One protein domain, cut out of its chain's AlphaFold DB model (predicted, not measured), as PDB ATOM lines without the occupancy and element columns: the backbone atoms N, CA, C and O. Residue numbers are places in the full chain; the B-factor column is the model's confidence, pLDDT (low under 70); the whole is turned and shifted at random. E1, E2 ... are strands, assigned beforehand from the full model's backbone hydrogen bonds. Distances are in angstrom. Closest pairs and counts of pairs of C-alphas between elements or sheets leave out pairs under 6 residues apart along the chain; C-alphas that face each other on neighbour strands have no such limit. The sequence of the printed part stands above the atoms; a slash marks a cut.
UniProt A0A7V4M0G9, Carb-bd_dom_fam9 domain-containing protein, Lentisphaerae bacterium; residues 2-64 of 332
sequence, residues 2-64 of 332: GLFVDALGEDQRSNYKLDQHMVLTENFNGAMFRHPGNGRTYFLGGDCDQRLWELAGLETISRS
ATOM      1  N   GLY A   2      26.796 -10.182  92.293       46.69
ATOM      2  CA  GLY A   2      25.614 -11.002  92.035       46.69
ATOM      3  C   GLY A   2      24.413 -10.090  91.809       46.69
ATOM      4  O   GLY A   2      24.395  -8.971  92.319       46.69
ATOM      5  N   LEU A   3      23.421 -10.559  91.056       50.34
ATOM      6  CA  LEU A   3      22.131  -9.887  90.984       50.34
ATOM      7  C   LEU A   3      21.325 -10.296  92.219       50.34
ATOM      8  O   LEU A   3      20.857 -11.431  92.303       50.34
ATOM      9  N   PHE A   4      21.191  -9.387  93.182       60.00
ATOM     10  CA  PHE A   4      20.144  -9.514  94.188       60.00
ATOM     11  C   PHE A   4      18.814  -9.203  93.497       60.00
ATOM     12  O   PHE A   4      18.657  -8.122  92.933       60.00
ATOM     13  N   VAL A   5      17.912 -10.182  93.464       67.06
ATOM     14  CA  VAL A   5      16.625 -10.062  92.764       67.06
ATOM     15  C   VAL A   5      15.534  -9.660  93.746       67.06
ATOM     16  O   VAL A   5      14.826  -8.696  93.488       67.06
ATOM     17  N   ASP A   6      15.425 -10.381  94.860       69.00
ATOM     18  CA  ASP A   6      14.511 -10.092  95.965       69.00
ATOM     19  C   ASP A   6      14.858 -10.993  97.168       69.00
ATOM     20  O   ASP A   6      15.654 -11.931  97.026       69.00
ATOM     21  N   ALA A   7      14.241 -10.754  98.327       74.75
ATOM     22  CA  ALA A   7      14.320 -11.632  99.494       74.75
ATOM     23  C   ALA A   7      12.932 -11.974 100.049       74.75
ATOM     24  O   ALA A   7      12.012 -11.162 100.051       74.75
ATOM     25  N   LEU A   8      12.798 -13.201 100.560       75.06
ATOM     26  CA  LEU A   8      11.649 -13.591 101.366       75.06
ATOM     27  C   LEU A   8      11.933 -13.226 102.832       75.06
ATOM     28  O   LEU A   8      12.736 -13.898 103.478       75.06
ATOM     29  N   GLY A   9      11.263 -12.193 103.342       78.50
ATOM     30  CA  GLY A   9      11.472 -11.689 104.704       78.50
ATOM     31  C   GLY A   9      12.532 -10.588 104.791       78.50
ATOM     32  O   GLY A   9      13.023 -10.097 103.775       78.50
ATOM     33  N   GLU A  10      12.848 -10.164 106.013       78.12
ATOM     34  CA  GLU A  10      13.791  -9.063 106.258       78.12
ATOM     35  C   GLU A  10      15.265  -9.478 106.069       78.12
ATOM     36  O   GLU A  10      15.665 -10.599 106.393       78.12
ATOM     37  N   ASP A  11      16.102  -8.560 105.566       73.31
ATOM     38  CA  ASP A  11      17.550  -8.777 105.452       73.31
ATOM     39  C   ASP A  11      18.222  -8.650 106.826       73.31
ATOM     40  O   ASP A  11      18.410  -7.549 107.350       73.31
ATOM     41  N   GLN A  12      18.657  -9.788 107.376       68.12
ATOM     42  CA  GLN A  12      19.334  -9.865 108.673       68.12
ATOM     43  C   GLN A  12      20.672  -9.102 108.735       68.12
ATOM     44  O   GLN A  12      21.237  -8.937 109.815       68.12
ATOM     45  N   ARG A  13      21.215  -8.671 107.589       60.59
ATOM     46  CA  ARG A  13      22.444  -7.863 107.505       60.59
ATOM     47  C   ARG A  13      22.165  -6.367 107.649       60.59
ATOM     48  O   ARG A  13      23.080  -5.561 107.530       60.59
ATOM     49  N   SER A  14      20.916  -5.971 107.851       63.41
ATOM     50  CA  SER A  14      20.502  -4.593 108.120       63.41
ATOM     51  C   SER A  14      19.760  -4.519 109.454       63.41
ATOM     52  O   SER A  14      19.610  -5.539 110.124       63.41
ATOM     53  N   ASN A  15      19.335  -3.328 109.881       60.97
ATOM     54  CA  ASN A  15      18.465  -3.233 111.052       60.97
ATOM     55  C   ASN A  15      17.159  -3.971 110.739       60.97
ATOM     56  O   ASN A  15      16.490  -3.649 109.758       60.97
ATOM     57  N   TYR A  16      16.830  -4.967 111.556       70.25
ATOM     58  CA  TYR A  16      15.650  -5.809 111.388       70.25
ATOM     59  C   TYR A  16      14.779  -5.759 112.640       70.25
ATOM     60  O   TYR A  16      15.266  -5.558 113.759       70.25
ATOM     61  N   LYS A  17      13.481  -5.994 112.462       72.75
ATOM     62  CA  LYS A  17      12.514  -6.092 113.554       72.75
ATOM     63  C   LYS A  17      12.244  -7.550 113.872       72.75
ATOM     64  O   LYS A  17      12.197  -8.405 112.999       72.75
ATOM     65  N   LEU A  18      12.025  -7.856 115.147       74.81
ATOM     66  CA  LEU A  18      11.553  -9.180 115.564       74.81
ATOM     67  C   LEU A  18      10.040  -9.299 115.337       74.81
ATOM     68  O   LEU A  18       9.274  -9.450 116.287       74.81
ATOM     69  N   ASP A  19       9.609  -9.184 114.083       79.75
ATOM     70  CA  ASP A  19       8.207  -9.254 113.675       79.75
ATOM     71  C   ASP A  19       7.917 -10.531 112.865       79.75
ATOM     72  O   ASP A  19       8.772 -11.411 112.751       79.75
ATOM     73  N   GLN A  20       6.705 -10.655 112.315       80.56
ATOM     74  CA  GLN A  20       6.252 -11.807 111.528       80.56
ATOM     75  C   GLN A  20       6.940 -11.999 110.163       80.56
ATOM     76  O   GLN A  20       6.684 -13.013 109.517       80.56
ATOM     77  N   HIS A  21       7.760 -11.061 109.694       81.31
ATOM     78  CA  HIS A  21       8.520 -11.164 108.442       81.31
ATOM     79  C   HIS A  21       9.972 -11.577 108.677       81.31
ATOM     80  O   HIS A  21      10.684 -11.919 107.733       81.31
ATOM     81  N   MET A  22      10.403 -11.586 109.936       79.94
ATOM     82  CA  MET A  22      11.735 -12.018 110.306       79.94
ATOM     83  C   MET A  22      11.846 -13.544 110.327       79.94
ATOM     84  O   MET A  22      11.111 -14.241 111.029       79.94
ATOM     85  N   VAL A  23      12.814 -14.075 109.592       78.75
ATOM     86  CA  VAL A  23      13.298 -15.449 109.753       78.75
ATOM     87  C   VAL A  23      14.632 -15.313 110.462       78.75
ATOM     88  O   VAL A  23      15.481 -14.601 109.951       78.75
ATOM     89  N   LEU A  24      14.802 -15.912 111.641       70.94
ATOM     90  CA  LEU A  24      16.072 -15.944 112.380       70.94
ATOM     91  C   LEU A  24      16.765 -17.307 112.153       70.94
ATOM     92  O   LEU A  24      16.139 -18.225 111.635       70.94
ATOM     93  N   THR A  25      18.026 -17.444 112.572       64.69
ATOM     94  CA  THR A  25      18.915 -18.626 112.430       64.69
ATOM     95  C   THR A  25      19.763 -18.698 111.146       64.69
ATOM     96  O   THR A  25      19.442 -18.121 110.108       64.69
ATOM     97  N   GLU A  26      20.916 -19.370 111.293       57.38
ATOM     98  CA  GLU A  26      21.871 -19.778 110.255       57.38
ATOM     99  C   GLU A  26      21.122 -20.395 109.057       57.38
ATOM    100  O   GLU A  26      20.202 -21.185 109.241       57.38
ATOM    101  N   ASN A  27      21.506 -20.013 107.840       51.34
ATOM    102  CA  ASN A  27      20.853 -20.166 106.523       51.34
ATOM    103  C   ASN A  27      20.544 -21.606 106.028       51.34
ATOM    104  O   ASN A  27      20.660 -21.911 104.839       51.34
ATOM    105  N   PHE A  28      20.133 -22.496 106.926       57.84
ATOM    106  CA  PHE A  28      19.864 -23.915 106.706       57.84
ATOM    107  C   PHE A  28      18.494 -24.354 107.244       57.84
ATOM    108  O   PHE A  28      18.222 -25.555 107.310       57.84
ATOM    109  N   ASN A  29      17.627 -23.419 107.639       61.66
ATOM    110  CA  ASN A  29      16.312 -23.717 108.187       61.66
ATOM    111  C   ASN A  29      15.166 -23.367 107.225       61.66
ATOM    112  O   ASN A  29      15.224 -22.452 106.406       61.66
ATOM    113  N   GLY A  30      14.095 -24.140 107.360       75.25
ATOM    114  CA  GLY A  30      12.844 -23.951 106.646       75.25
ATOM    115  C   GLY A  30      12.615 -24.918 105.487       75.25
ATOM    116  O   GLY A  30      13.524 -25.567 104.971       75.25
ATOM    117  N   ALA A  31      11.351 -25.057 105.106       85.75
ATOM    118  CA  ALA A  31      10.918 -25.944 104.038       85.75
ATOM    119  C   ALA A  31       9.823 -25.267 103.218       85.75
ATOM    120  O   ALA A  31       8.791 -24.863 103.753       85.75
ATOM    121  N   MET A  32      10.034 -25.179 101.906       89.12
ATOM    122  CA  MET A  32       8.988 -24.774 100.976       89.12
ATOM    123  C   MET A  32       8.277 -26.016 100.439       89.12
ATOM    124  O   MET A  32       8.925 -26.938  99.939       89.12
ATOM    125  N   PHE A  33       6.949 -26.050 100.517       91.38
ATOM    126  CA  PHE A  33       6.155 -27.176 100.031       91.38
ATOM    127  C   PHE A  33       4.846 -26.718  99.389       91.38
ATOM    128  O   PHE A  33       4.273 -25.691  99.750       91.38
ATOM    129  N   ARG A  34       4.344 -27.508  98.434       92.62
ATOM    130  CA  ARG A  34       2.985 -27.354  97.906       92.62
ATOM    131  C   ARG A  34       2.046 -28.211  98.748       92.62
ATOM    132  O   ARG A  34       2.238 -29.422  98.834       92.62
ATOM    133  N   HIS A  35       1.037 -27.607  99.360       93.94
ATOM    134  CA  HIS A  35       0.088 -28.345 100.182       93.94
ATOM    135  C   HIS A  35      -0.810 -29.240  99.301       93.94
ATOM    136  O   HIS A  35      -1.428 -28.750  98.349       93.94
ATOM    137  N   PRO A  36      -0.928 -30.546  99.605       93.31
ATOM    138  CA  PRO A  36      -1.541 -31.520  98.698       93.31
ATOM    139  C   PRO A  36      -3.058 -31.352  98.547       93.31
ATOM    140  O   PRO A  36      -3.608 -31.717  97.514       93.31
ATOM    141  N   GLY A  37      -3.742 -30.796  99.553       95.50
ATOM    142  CA  GLY A  37      -5.206 -30.675  99.547       95.50
ATOM    143  C   GLY A  37      -5.758 -29.390  98.925       95.50
ATOM    144  O   GLY A  37      -6.902 -29.368  98.491       95.50
ATOM    145  N   ASN A  38      -4.969 -28.313  98.883       93.88
ATOM    146  CA  ASN A  38      -5.430 -27.003  98.394       93.88
ATOM    147  C   ASN A  38      -4.534 -26.427  97.286       93.88
ATOM    148  O   ASN A  38      -4.867 -25.394  96.712       93.88
ATOM    149  N   GLY A  39      -3.402 -27.075  96.986       90.88
ATOM    150  CA  GLY A  39      -2.474 -26.644  95.950       90.88
ATOM    151  C   GLY A  39      -1.772 -25.317  96.239       90.88
ATOM    152  O   GLY A  39      -1.138 -24.787  95.338       90.88
ATOM    153  N   ARG A  40      -1.849 -24.752  97.442       93.69
ATOM    154  CA  ARG A  40      -1.135 -23.511  97.774       93.69
ATOM    155  C   ARG A  40       0.309 -23.816  98.153       93.69
ATOM    156  O   ARG A  40       0.608 -24.911  98.635       93.69
ATOM    157  N   THR A  41       1.210 -22.875  97.894       93.44
ATOM    158  CA  THR A  41       2.620 -23.003  98.271       93.44
ATOM    159  C   THR A  41       2.826 -22.361  99.629       93.44
ATOM    160  O   THR A  41       2.364 -21.247  99.860       93.44
ATOM    161  N   TYR A  42       3.527 -23.056 100.512       92.75
ATOM    162  CA  TYR A  42       3.855 -22.557 101.834       92.75
ATOM    163  C   TYR A  42       5.353 -22.615 102.073       92.75
ATOM    164  O   TYR A  42       6.029 -23.530 101.601       92.75
ATOM    165  N   PHE A  43       5.845 -21.657 102.845       90.25
ATOM    166  CA  PHE A  43       7.161 -21.691 103.455       90.25
ATOM    167  C   PHE A  43       6.989 -21.880 104.959       90.25
ATOM    168  O   PHE A  43       6.304 -21.100 105.616       90.25
ATOM    169  N   LEU A  44       7.580 -22.946 105.487       88.56
ATOM    170  CA  LEU A  44       7.773 -23.140 106.914       88.56
ATOM    171  C   LEU A  44       9.144 -22.572 107.272       88.56
ATOM    172  O   LEU A  44      10.126 -22.975 106.657       88.56
ATOM    173  N   GLY A  45       9.223 -21.691 108.260       84.25
ATOM    174  CA  GLY A  45      10.482 -21.116 108.735       84.25
ATOM    175  C   GLY A  45      10.313 -20.443 110.096       84.25
ATOM    176  O   GLY A  45       9.325 -20.689 110.787       84.25
ATOM    177  N   GLY A  46      11.275 -19.607 110.476       77.69
ATOM    178  CA  GLY A  46      11.378 -19.020 111.817       77.69
ATOM    179  C   GLY A  46      12.637 -19.512 112.535       77.69
ATOM    180  O   GLY A  46      13.577 -19.937 111.875       77.69
ATOM    181  N   ASP A  47      12.657 -19.453 113.864       73.62
ATOM    182  CA  ASP A  47      13.781 -19.913 114.698       73.62
ATOM    183  C   ASP A  47      13.258 -20.575 115.981       73.62
ATOM    184  O   ASP A  47      12.869 -21.741 115.972       73.62
ATOM    185  N   CYS A  48      13.166 -19.806 117.069       65.81
ATOM    186  CA  CYS A  48      12.563 -20.243 118.326       65.81
ATOM    187  C   CYS A  48      11.033 -20.404 118.221       65.81
ATOM    188  O   CYS A  48      10.418 -21.037 119.079       65.81
ATOM    189  N   ASP A  49      10.420 -19.844 117.178       73.06
ATOM    190  CA  ASP A  49       9.036 -20.065 116.781       73.06
ATOM    191  C   ASP A  49       8.950 -20.650 115.364       73.06
ATOM    192  O   ASP A  49       9.782 -20.378 114.500       73.06
ATOM    193  N   GLN A  50       7.933 -21.483 115.125       79.69
ATOM    194  CA  GLN A  50       7.667 -22.046 113.802       79.69
ATOM    195  C   GLN A  50       6.496 -21.327 113.152       79.69
ATOM    196  O   GLN A  50       5.381 -21.314 113.677       79.69
ATOM    197  N   ARG A  51       6.757 -20.747 111.985       86.44
ATOM    198  CA  ARG A  51       5.808 -19.941 111.224       86.44
ATOM    199  C   ARG A  51       5.566 -20.571 109.871       86.44
ATOM    200  O   ARG A  51       6.481 -21.094 109.239       86.44
ATOM    201  N   LEU A  52       4.320 -20.481 109.427       90.00
ATOM    202  CA  LEU A  52       3.887 -20.944 108.121       90.00
ATOM    203  C   LEU A  52       3.375 -19.746 107.323       90.00
ATOM    204  O   LEU A  52       2.334 -19.183 107.655       90.00
ATOM    205  N   TRP A  53       4.092 -19.380 106.265       91.75
ATOM    206  CA  TRP A  53       3.672 -18.341 105.329       91.75
ATOM    207  C   TRP A  53       3.088 -18.976 104.075       91.75
ATOM    208  O   TRP A  53       3.686 -19.887 103.505       91.75
ATOM    209  N   GLU A  54       1.935 -18.486 103.623       93.25
ATOM    210  CA  GLU A  54       1.455 -18.759 102.268       93.25
ATOM    211  C   GLU A  54       2.223 -17.871 101.285       93.25
ATOM    212  O   GLU A  54       2.236 -16.650 101.426       93.25
ATOM    213  N   LEU A  55       2.860 -18.483 100.288       90.38
ATOM    214  CA  LEU A  55       3.563 -17.777  99.223       90.38
ATOM    215  C   LEU A  55       2.643 -17.652  98.006       90.38
ATOM    216  O   LEU A  55       2.455 -18.617  97.260       90.38
ATOM    217  N   ALA A  56       2.078 -16.462  97.816       89.62
ATOM    218  CA  ALA A  56       1.259 -16.120  96.654       89.62
ATOM    219  C   ALA A  56       2.118 -15.596  95.489       89.62
ATOM    220  O   ALA A  56       3.234 -15.120  95.691       89.62
ATOM    221  N   GLY A  57       1.609 -15.671  94.259       87.00
ATOM    222  CA  GLY A  57       2.273 -15.149  93.063       87.00
ATOM    223  C   GLY A  57       3.310 -16.093  92.452       87.00
ATOM    224  O   GLY A  57       3.657 -15.923  91.284       87.00
ATOM    225  N   LEU A  58       3.763 -17.134  93.162       84.25
ATOM    226  CA  LEU A  58       4.679 -18.142  92.606       84.25
ATOM    227  C   LEU A  58       4.050 -18.903  91.430       84.25
ATOM    228  O   LEU A  58       4.753 -19.323  90.516       84.25
ATOM    229  N   GLU A  59       2.727 -19.047  91.421       80.38
ATOM    230  CA  GLU A  59       1.951 -19.599  90.309       80.38
ATOM    231  C   GLU A  59       1.999 -18.744  89.038       80.38
ATOM    232  O   GLU A  59       1.747 -19.259  87.950       80.38
ATOM    233  N   THR A  60       2.345 -17.458  89.161       84.75
ATOM    234  CA  THR A  60       2.542 -16.563  88.013       84.75
ATOM    235  C   THR A  60       3.955 -16.650  87.438       84.75
ATOM    236  O   THR A  60       4.208 -16.152  86.341       84.75
ATOM    237  N   ILE A  61       4.884 -17.314  88.139       82.12
ATOM    238  CA  ILE A  61       6.260 -17.476  87.680       82.12
ATOM    239  C   ILE A  61       6.313 -18.615  86.663       82.12
ATOM    240  O   ILE A  61       6.189 -19.795  86.990       82.12
ATOM    241  N   SER A  62       6.574 -18.266  85.408       79.31
ATOM    242  CA  SER A  62       6.867 -19.233  84.355       79.31
ATOM    243  C   SER A  62       8.372 -19.420  84.196       79.31
ATOM    244  O   SER A  62       9.118 -18.446  84.085       79.31
ATOM    245  N   ARG A  63       8.829 -20.672  84.101       82.50
ATOM    246  CA  ARG A  63      10.200 -20.956  83.663       82.50
ATOM    247  C   ARG A  63      10.320 -20.642  82.176       82.50
ATOM    248  O   ARG A  63       9.564 -21.179  81.372       82.50
ATOM    249  N   SER A  64      11.304 -19.833  81.814       84.44
ATOM    250  CA  SER A  64      11.688 -19.600  80.424       84.44
ATOM    251  C   SER A  64      13.123 -20.050  80.204       84.44
ATOM    252  O   SER A  64      14.007 -19.719  80.995       84.44
TER     253      SER A  64
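Overview. This is residues 2 to 64 of the 332 residues of the protein "Carb-bd_dom_fam9 domain-containing protein" of Lentisphaerae bacterium (UniProt A0A7V4M0G9). There is little regular structure here: a long looping stretch, residues 2 to 30, leads into a small sheet of three strands, and residues 2 to 7 stick out. The 63 printed residues hold no named helix; E1, E2 and E3, 16 residues, form an antiparallel meander, each strand the antiparallel neighbour of the one before. The class is all strand; the whole is loose, radius of gyration of the C-alphas 13.3 A, spanning 34 by 30 by 19 A.

Arrangement. Look first at E1, residues 31 to 34, an edge strand. It forms a hairpin with E2, residues 41 to 46, at 161 degrees; find N 33 and O 42, 2.9 A apart. E2 forms a hairpin with E3, residues 50 to 55, at 149 degrees; N 55 and O 41 are 2.8 A apart.

Along the chain. Find C-alpha 31 at (10.918, -25.944, 104.038), where E1 begins; it is 10.1 A long. E2 measures 16.6 A. E3 measures 15.7 A and ends at C-alpha 55, (3.563, -17.777, 99.223).

Size, cuts and confidence. The C-alphas of Asn 15 and Gly 37, 38.0 A apart, are the farthest. The printed part has no cut and no long link between strands. Confidence is under 70 at residues 2 to 6, 12 to 15, 25 to 29 and 48.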